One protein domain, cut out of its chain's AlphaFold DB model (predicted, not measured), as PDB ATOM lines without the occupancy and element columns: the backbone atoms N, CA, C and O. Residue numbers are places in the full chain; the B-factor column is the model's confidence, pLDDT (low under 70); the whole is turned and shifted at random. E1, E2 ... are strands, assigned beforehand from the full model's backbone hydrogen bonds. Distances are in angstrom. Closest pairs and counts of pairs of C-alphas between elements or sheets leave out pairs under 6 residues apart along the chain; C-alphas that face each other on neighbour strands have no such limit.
ATOM      1  N   GLU A  84     -49.553 -49.242 -24.527       75.06
ATOM      2  CA  GLU A  84     -48.719 -49.133 -25.718       75.06
ATOM      3  C   GLU A  84     -47.866 -47.868 -25.614       75.06
ATOM      4  O   GLU A  84     -48.369 -46.783 -25.317       75.06
ATOM      5  N   LEU A  85     -46.558 -48.004 -25.839       77.19
ATOM      6  CA  LEU A  85     -45.655 -46.862 -25.852       77.19
ATOM      7  C   LEU A  85     -45.704 -46.190 -27.226       77.19
ATOM      8  O   LEU A  85     -45.220 -46.749 -28.209       77.19
ATOM      9  N   GLN A  86     -46.227 -44.967 -27.278       80.12
ATOM     10  CA  GLN A  86     -46.183 -44.127 -28.471       80.12
ATOM     11  C   GLN A  86     -45.126 -43.036 -28.317       80.12
ATOM     12  O   GLN A  86     -45.162 -42.250 -27.370       80.12
ATOM     13  N   THR A  87     -44.190 -42.967 -29.263       76.69
ATOM     14  CA  THR A  87     -43.148 -41.937 -29.296       76.69
ATOM     15  C   THR A  87     -43.096 -41.258 -30.656       76.69
ATOM     16  O   THR A  87     -43.249 -41.892 -31.697       76.69
ATOM     17  N   SER A  88     -42.835 -39.951 -30.661       81.31
ATOM     18  CA  SER A  88     -42.565 -39.191 -31.890       81.31
ATOM     19  C   SER A  88     -41.150 -39.420 -32.432       81.31
ATOM     20  O   SER A  88     -40.854 -39.071 -33.571       81.31
ATOM     21  N   GLN A  89     -40.269 -39.993 -31.612       79.69
ATOM     22  CA  GLN A  89     -38.867 -40.238 -31.923       79.69
ATOM     23  C   GLN A  89     -38.577 -41.737 -31.900       79.69
ATOM     24  O   GLN A  89     -39.168 -42.488 -31.121       79.69
ATOM     25  N   ARG A  90     -37.646 -42.177 -32.749       80.06
ATOM     26  CA  ARG A  90     -37.215 -43.574 -32.789       80.06
ATOM     27  C   ARG A  90     -36.373 -43.889 -31.555       80.06
ATOM     28  O   ARG A  90     -35.258 -43.393 -31.419       80.06
ATOM     29  N   LEU A  91     -36.894 -44.753 -30.693       81.38
ATOM     30  CA  LEU A  91     -36.140 -45.290 -29.569       81.38
ATOM     31  C   LEU A  91     -35.222 -46.433 -30.019       81.38
ATOM     32  O   LEU A  91     -35.619 -47.305 -30.797       81.38
ATOM     33  N   LEU A  92     -33.998 -46.451 -29.493       81.25
ATOM     34  CA  LEU A  92     -33.039 -47.539 -29.671       81.25
ATOM     35  C   LEU A  92     -33.004 -48.414 -28.408       81.25
ATOM     36  O   LEU A  92     -33.323 -47.963 -27.307       81.25
ATOM     37  N   ASN A  93     -32.657 -49.694 -28.578       81.75
ATOM     38  CA  ASN A  93     -32.613 -50.705 -27.511       81.75
ATOM     39  C   ASN A  93     -33.926 -50.920 -26.731       81.75
ATOM     40  O   ASN A  93     -33.899 -51.345 -25.583       81.75
ATOM     41  N   CYS A  94     -35.084 -50.684 -27.356       80.94
ATOM     42  CA  CYS A  94     -36.392 -50.866 -26.708       80.94
ATOM     43  C   CYS A  94     -36.998 -52.272 -26.818       80.94
ATOM     44  O   CYS A  94     -38.034 -52.534 -26.209       80.94
ATOM     45  N   SER A  95     -36.382 -53.193 -27.564       81.94
ATOM     46  CA  SER A  95     -36.916 -54.554 -27.695       81.94
ATOM     47  C   SER A  95     -36.908 -55.278 -26.345       81.94
ATOM     48  O   SER A  95     -35.862 -55.401 -25.705       81.94
ATOM     49  N   GLY A  96     -38.082 -55.738 -25.900       81.38
ATOM     50  CA  GLY A  96     -38.252 -56.435 -24.621       81.38
ATOM     51  C   GLY A  96     -38.064 -55.559 -23.374       81.38
ATOM     52  O   GLY A  96     -37.937 -56.099 -22.274       81.38
ATOM     53  N   VAL A  97     -38.028 -54.229 -23.516       84.06
ATOM     54  CA  VAL A  97     -37.976 -53.306 -22.373       84.06
ATOM     55  C   VAL A  97     -39.382 -53.108 -21.823       84.06
ATOM     56  O   VAL A  97     -40.282 -52.660 -22.526       84.06
ATOM     57  N   THR A  98     -39.568 -53.423 -20.543       81.75
ATOM     58  CA  THR A  98     -40.784 -53.054 -19.809       81.75
ATOM     59  C   THR A  98     -40.619 -51.682 -19.172       81.75
ATOM     60  O   THR A  98     -39.518 -51.329 -18.734       81.75
ATOM     61  N   PHE A  99     -41.711 -50.926 -19.102       81.19
ATOM     62  CA  PHE A  99     -41.782 -49.631 -18.432       81.19
ATOM     63  C   PHE A  99     -42.623 -49.767 -17.169       81.19
ATOM     64  O   PHE A  99     -43.586 -50.530 -17.129       81.19
ATOM     65  N   ARG A 100     -42.250 -49.026 -16.131       78.25
ATOM     66  CA  ARG A 100     -43.029 -48.891 -14.901       78.25
ATOM     67  C   ARG A 100     -43.378 -47.429 -14.716       78.25
ATOM     68  O   ARG A 100     -42.510 -46.586 -14.913       78.25
ATOM     69  N   LEU A 101     -44.607 -47.135 -14.315       76.94
ATOM     70  CA  LEU A 101     -44.934 -45.804 -13.827       76.94
ATOM     71  C   LEU A 101     -44.498 -45.707 -12.362       76.94
ATOM     72  O   LEU A 101     -44.826 -46.588 -11.569       76.94
ATOM     73  N   ASN A 102     -43.716 -44.688 -12.013       72.44
ATOM     74  CA  ASN A 102     -43.382 -44.411 -10.618       72.44
ATOM     75  C   ASN A 102     -44.482 -43.560  -9.947       72.44
ATOM     76  O   ASN A 102     -45.408 -43.078 -10.600       72.44
ATOM     77  N   ASN A 103     -44.367 -43.341  -8.636       68.44
ATOM     78  CA  ASN A 103     -45.334 -42.546  -7.863       68.44
ATOM     79  C   ASN A 103     -45.397 -41.064  -8.281       68.44
ATOM     80  O   ASN A 103     -46.342 -40.365  -7.928       68.44
ATOM     81  N   SER A 104     -44.401 -40.581  -9.025       74.81
ATOM     82  CA  SER A 104     -44.361 -39.234  -9.603       74.81
ATOM     83  C   SER A 104     -44.987 -39.174 -11.001       74.81
ATOM     84  O   SER A 104     -44.885 -38.148 -11.664       74.81
ATOM     85  N   PHE A 105     -45.654 -40.248 -11.439       74.00
ATOM     86  CA  PHE A 105     -46.240 -40.393 -12.774       74.00
ATOM     87  C   PHE A 105     -45.209 -40.323 -13.914       74.00
ATOM     88  O   PHE A 105     -45.542 -39.976 -15.046       74.00
ATOM     89  N   GLU A 106     -43.960 -40.704 -13.644       78.94
ATOM     90  CA  GLU A 106     -42.911 -40.804 -14.657       78.94
ATOM     91  C   GLU A 106     -42.759 -42.253 -15.130       78.94
ATOM     92  O   GLU A 106     -42.778 -43.198 -14.333       78.94
ATOM     93  N   LEU A 107     -42.579 -42.438 -16.440       81.19
ATOM     94  CA  LEU A 107     -42.295 -43.745 -17.029       81.19
ATOM     95  C   LEU A 107     -40.806 -44.068 -16.902       81.19
ATOM     96  O   LEU A 107     -39.952 -43.410 -17.491       81.19
ATOM     97  N   VAL A 108     -40.509 -45.134 -16.171       83.50
ATOM     98  CA  VAL A 108     -39.153 -45.605 -15.905       83.50
ATOM     99  C   VAL A 108     -38.914 -46.927 -16.637       83.50
ATOM    100  O   VAL A 108     -39.630 -47.903 -16.383       83.50
ATOM    101  N   PRO A 109     -37.914 -47.011 -17.530       87.31
ATOM    102  CA  PRO A 109     -37.610 -48.252 -18.221       87.31
ATOM    103  C   PRO A 109     -36.861 -49.224 -17.295       87.31
ATOM    104  O   PRO A 109     -36.021 -48.837 -16.482       87.31
ATOM    105  N   SER A 110     -37.137 -50.519 -17.446       85.50
ATOM    106  CA  SER A 110     -36.471 -51.603 -16.701       85.50
ATOM    107  C   SER A 110     -34.979 -51.749 -17.021       85.50
ATOM    108  O   SER A 110     -34.240 -52.347 -16.239       85.50
ATOM    109  N   LYS A 111     -34.533 -51.214 -18.163       86.81
ATOM    110  CA  LYS A 111     -33.138 -51.159 -18.620       86.81
ATOM    111  C   LYS A 111     -32.900 -49.831 -19.352       86.81
ATOM    112  O   LYS A 111     -33.863 -49.282 -19.878       86.81
ATOM    113  N   PRO A 112     -31.658 -49.319 -19.422       89.00
ATOM    114  CA  PRO A 112     -31.374 -48.084 -20.145       89.00
ATOM    115  C   PRO A 112     -31.793 -48.156 -21.619       89.00
ATOM    116  O   PRO A 112     -31.450 -49.109 -22.320       89.00
ATOM    117  N   ILE A 113     -32.489 -47.122 -22.081       90.31
ATOM    118  CA  ILE A 113     -32.833 -46.882 -23.489       90.31
ATOM    119  C   ILE A 113     -32.282 -45.520 -23.900       90.31
ATOM    120  O   ILE A 113     -31.961 -44.697 -23.041       90.31
ATOM    121  N   TYR A 114     -32.161 -45.256 -25.197       88.94
ATOM    122  CA  TYR A 114     -31.656 -43.963 -25.645       88.94
ATOM    123  C   TYR A 114     -32.232 -43.513 -26.982       88.94
ATOM    124  O   TYR A 114     -32.713 -44.312 -27.791       88.94
ATOM    125  N   ILE A 115     -32.147 -42.205 -27.191       89.62
ATOM    126  CA  ILE A 115     -32.439 -41.518 -28.446       89.62
ATOM    127  C   ILE A 115     -31.130 -40.909 -28.938       89.62
ATOM    128  O   ILE A 115     -30.409 -40.298 -28.151       89.62
ATOM    129  N   GLN A 116     -30.818 -41.087 -30.221       88.06
ATOM    130  CA  GLN A 116     -29.662 -40.463 -30.866       88.06
ATOM    131  C   GLN A 116     -30.119 -39.315 -31.764       88.06
ATOM    132  O   GLN A 116     -31.023 -39.487 -32.581       88.06
ATOM    133  N   ASP A 117     -29.466 -38.163 -31.625       87.25
ATOM    134  CA  ASP A 117     -29.540 -37.047 -32.565       87.25
ATOM    135  C   ASP A 117     -28.233 -37.034 -33.368       87.25
ATOM    136  O   ASP A 117     -27.191 -36.566 -32.901       87.25
ATOM    137  N   GLU A 118     -28.270 -37.602 -34.577       86.06
ATOM    138  CA  GLU A 118     -27.088 -37.694 -35.443       86.06
ATOM    139  C   GLU A 118     -26.578 -36.319 -35.889       86.06
ATOM    140  O   GLU A 118     -25.368 -36.132 -36.038       86.06
ATOM    141  N   ALA A 119     -27.472 -35.339 -36.064       89.00
ATOM    142  CA  ALA A 119     -27.106 -33.997 -36.507       89.00
ATOM    143  C   ALA A 119     -26.313 -33.252 -35.424       89.00
ATOM    144  O   ALA A 119     -25.332 -32.573 -35.729       89.00
ATOM    145  N   LYS A 120     -26.707 -33.418 -34.157       89.94
ATOM    146  CA  LYS A 120     -26.005 -32.831 -33.005       89.94
ATOM    147  C   LYS A 120     -24.875 -33.702 -32.463       89.94
ATOM    148  O   LYS A 120     -24.063 -33.209 -31.687       89.94
ATOM    149  N   LYS A 121     -24.787 -34.969 -32.889       90.31
ATOM    150  CA  LYS A 121     -23.893 -35.996 -32.318       90.31
ATOM    151  C   LYS A 121     -24.123 -36.198 -30.817       90.31
ATOM    152  O   LYS A 121     -23.182 -36.422 -30.058       90.31
ATOM    153  N   GLU A 122     -25.380 -36.128 -30.398       90.94
ATOM    154  CA  GLU A 122     -25.794 -36.265 -29.002       90.94
ATOM    155  C   GLU A 122     -26.618 -37.541 -28.803       90.94
ATOM    156  O   GLU A 122     -27.298 -38.019 -29.715       90.94
ATOM    157  N   ALA A 123     -26.566 -38.100 -27.593       88.94
ATOM    158  CA  ALA A 123     -27.414 -39.212 -27.188       88.94
ATOM    159  C   ALA A 123     -28.064 -38.911 -25.836       88.94
ATOM    160  O   ALA A 123     -27.371 -38.666 -24.847       88.94
ATOM    161  N   THR A 124     -29.393 -38.979 -25.786       88.69
ATOM    162  CA  THR A 124     -30.163 -38.834 -24.548       88.69
ATOM    163  C   THR A 124     -30.481 -40.215 -24.009       88.69
ATOM    164  O   THR A 124     -31.171 -40.997 -24.667       88.69
ATOM    165  N   VAL A 125     -29.977 -40.520 -22.815       88.38
ATOM    166  CA  VAL A 125     -30.174 -41.810 -22.148       88.38
ATOM    167  C   VAL A 125     -31.289 -41.692 -21.114       88.38
ATOM    168  O   VAL A 125     -31.261 -40.808 -20.261       88.38
ATOM    169  N   PHE A 126     -32.236 -42.624 -21.160       87.12
ATOM    170  CA  PHE A 126     -33.308 -42.777 -20.183       87.12
ATOM    171  C   PHE A 126     -33.065 -44.065 -19.400       87.12
ATOM    172  O   PHE A 126     -32.989 -45.151 -19.977       87.12
ATOM    173  N   ALA A 127     -32.931 -43.957 -18.083       86.69
ATOM    174  CA  ALA A 127     -32.675 -45.088 -17.201       86.69
ATOM    175  C   ALA A 127     -33.363 -44.874 -15.850       86.69
ATOM    176  O   ALA A 127     -33.594 -43.738 -15.439       86.69
ATOM    177  N   ALA A 128     -33.656 -45.966 -15.146       80.75
ATOM    178  CA  ALA A 128     -34.046 -45.889 -13.746       80.75
ATOM    179  C   ALA A 128     -32.914 -45.268 -12.919       80.75
ATOM    180  O   ALA A 128     -31.756 -45.673 -13.051       80.75
ATOM    181  N   THR A 129     -33.244 -44.320 -12.042       69.00
ATOM    182  CA  THR A 129     -32.300 -43.781 -11.062       69.00
ATOM    183  C   THR A 129     -31.817 -44.946 -10.201       69.00
ATOM    184  O   THR A 129     -32.605 -45.582  -9.499       69.00
ATOM    185  N   GLY A 130     -30.539 -45.309 -10.337       57.75
ATOM    186  CA  GLY A 130     -29.988 -46.494  -9.691       57.75
ATOM    187  C   GLY A 130     -30.208 -46.443  -8.181       57.75
ATOM    188  O   GLY A 130     -29.917 -45.434  -7.539       57.75
ATOM    189  N   LYS A 131     -30.681 -47.546  -7.588       50.88
ATOM    190  CA  LYS A 131     -30.439 -47.765  -6.161       50.88
ATOM    191  C   LYS A 131     -28.922 -47.763  -5.985       50.88
ATOM    192  O   LYS A 131     -28.251 -48.591  -6.598       50.88
ATOM    193  N   LEU A 132     -28.397 -46.836  -5.182       39.25
ATOM    194  CA  LEU A 132     -27.030 -46.922  -4.670       39.25
ATOM    195  C   LEU A 132     -26.834 -48.345  -4.138       39.25
ATOM    196  O   LEU A 132     -27.598 -48.786  -3.274       39.25
ATOM    197  N   ALA A 133     -25.876 -49.076  -4.708       36.50
ATOM    198  CA  ALA A 133     -25.446 -50.345  -4.146       36.50
ATOM    199  C   ALA A 133     -25.008 -50.069  -2.700       36.50
ATOM    200  O   ALA A 133     -24.155 -49.208  -2.475       36.50
ATOM    201  N   LYS A 134     -25.669 -50.717  -1.739       37.09
ATOM    202  CA  LYS A 134     -25.177 -50.798  -0.363       37.09
ATOM    203  C   LYS A 134     -24.099 -51.863  -0.288       37.09
ATOM    204  O   LYS A 134     -24.289 -52.904  -0.957       37.09
TER     205      LYS A 134
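AT A GLANCE: This is residues 84 to 134 of the 134 residues of an uncharacterized protein of Glaciimonas immobilis (UniProt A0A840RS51). With little regular structure, this is a loose pair of two-stranded hairpins, the longer E3 and E4 and the shorter E1 and E2, following each other along the chain, with a long looping stretch, residues 84 to 98, before them. The printed part has 51 residues, no named helix and strands E1, E2, E3, E4 in chain order, 16 residues in all; both sheets are antiparallel and the class is all strand. It is loose, with a radius of gyration of the C-alphas of 12.5 A and spans of 38 by 29 by 21 A.

HOW THE PARTS SIT: E3, residues 113 to 117, and E4, residues 122 to 126, form an antiparallel hairpin at 159 degrees; N 115 and O 124 are 3.0 A apart. E1, residues 99 to 101, and E2, residues 107 to 109, form another at 147 degrees, with N 100 and O 108 2.9 A apart. E2 and E3 meet only through their link. The closest C-alphas of E2 and E4, Pro 109 and Phe 126, are 7.2 A apart. E1 is apart from E3 and E4.

IN THESE COORDINATES: E3 is 13.8 A long and E4 13.3 A; E1 is 6.8 A and E2 6.6 A. E1 begins at C-alpha 99 (-41.782, -49.631, -18.432); E4 ends at C-alpha 126 (-33.308, -42.777, -20.183).

THE WHOLE: The C-alphas farthest apart, Ala 119 and Lys 134, are 39.9 A apart. The printed part has no cut, and the three links are tight. Residue 103 and residues 129 to 134 have pLDDT under 70.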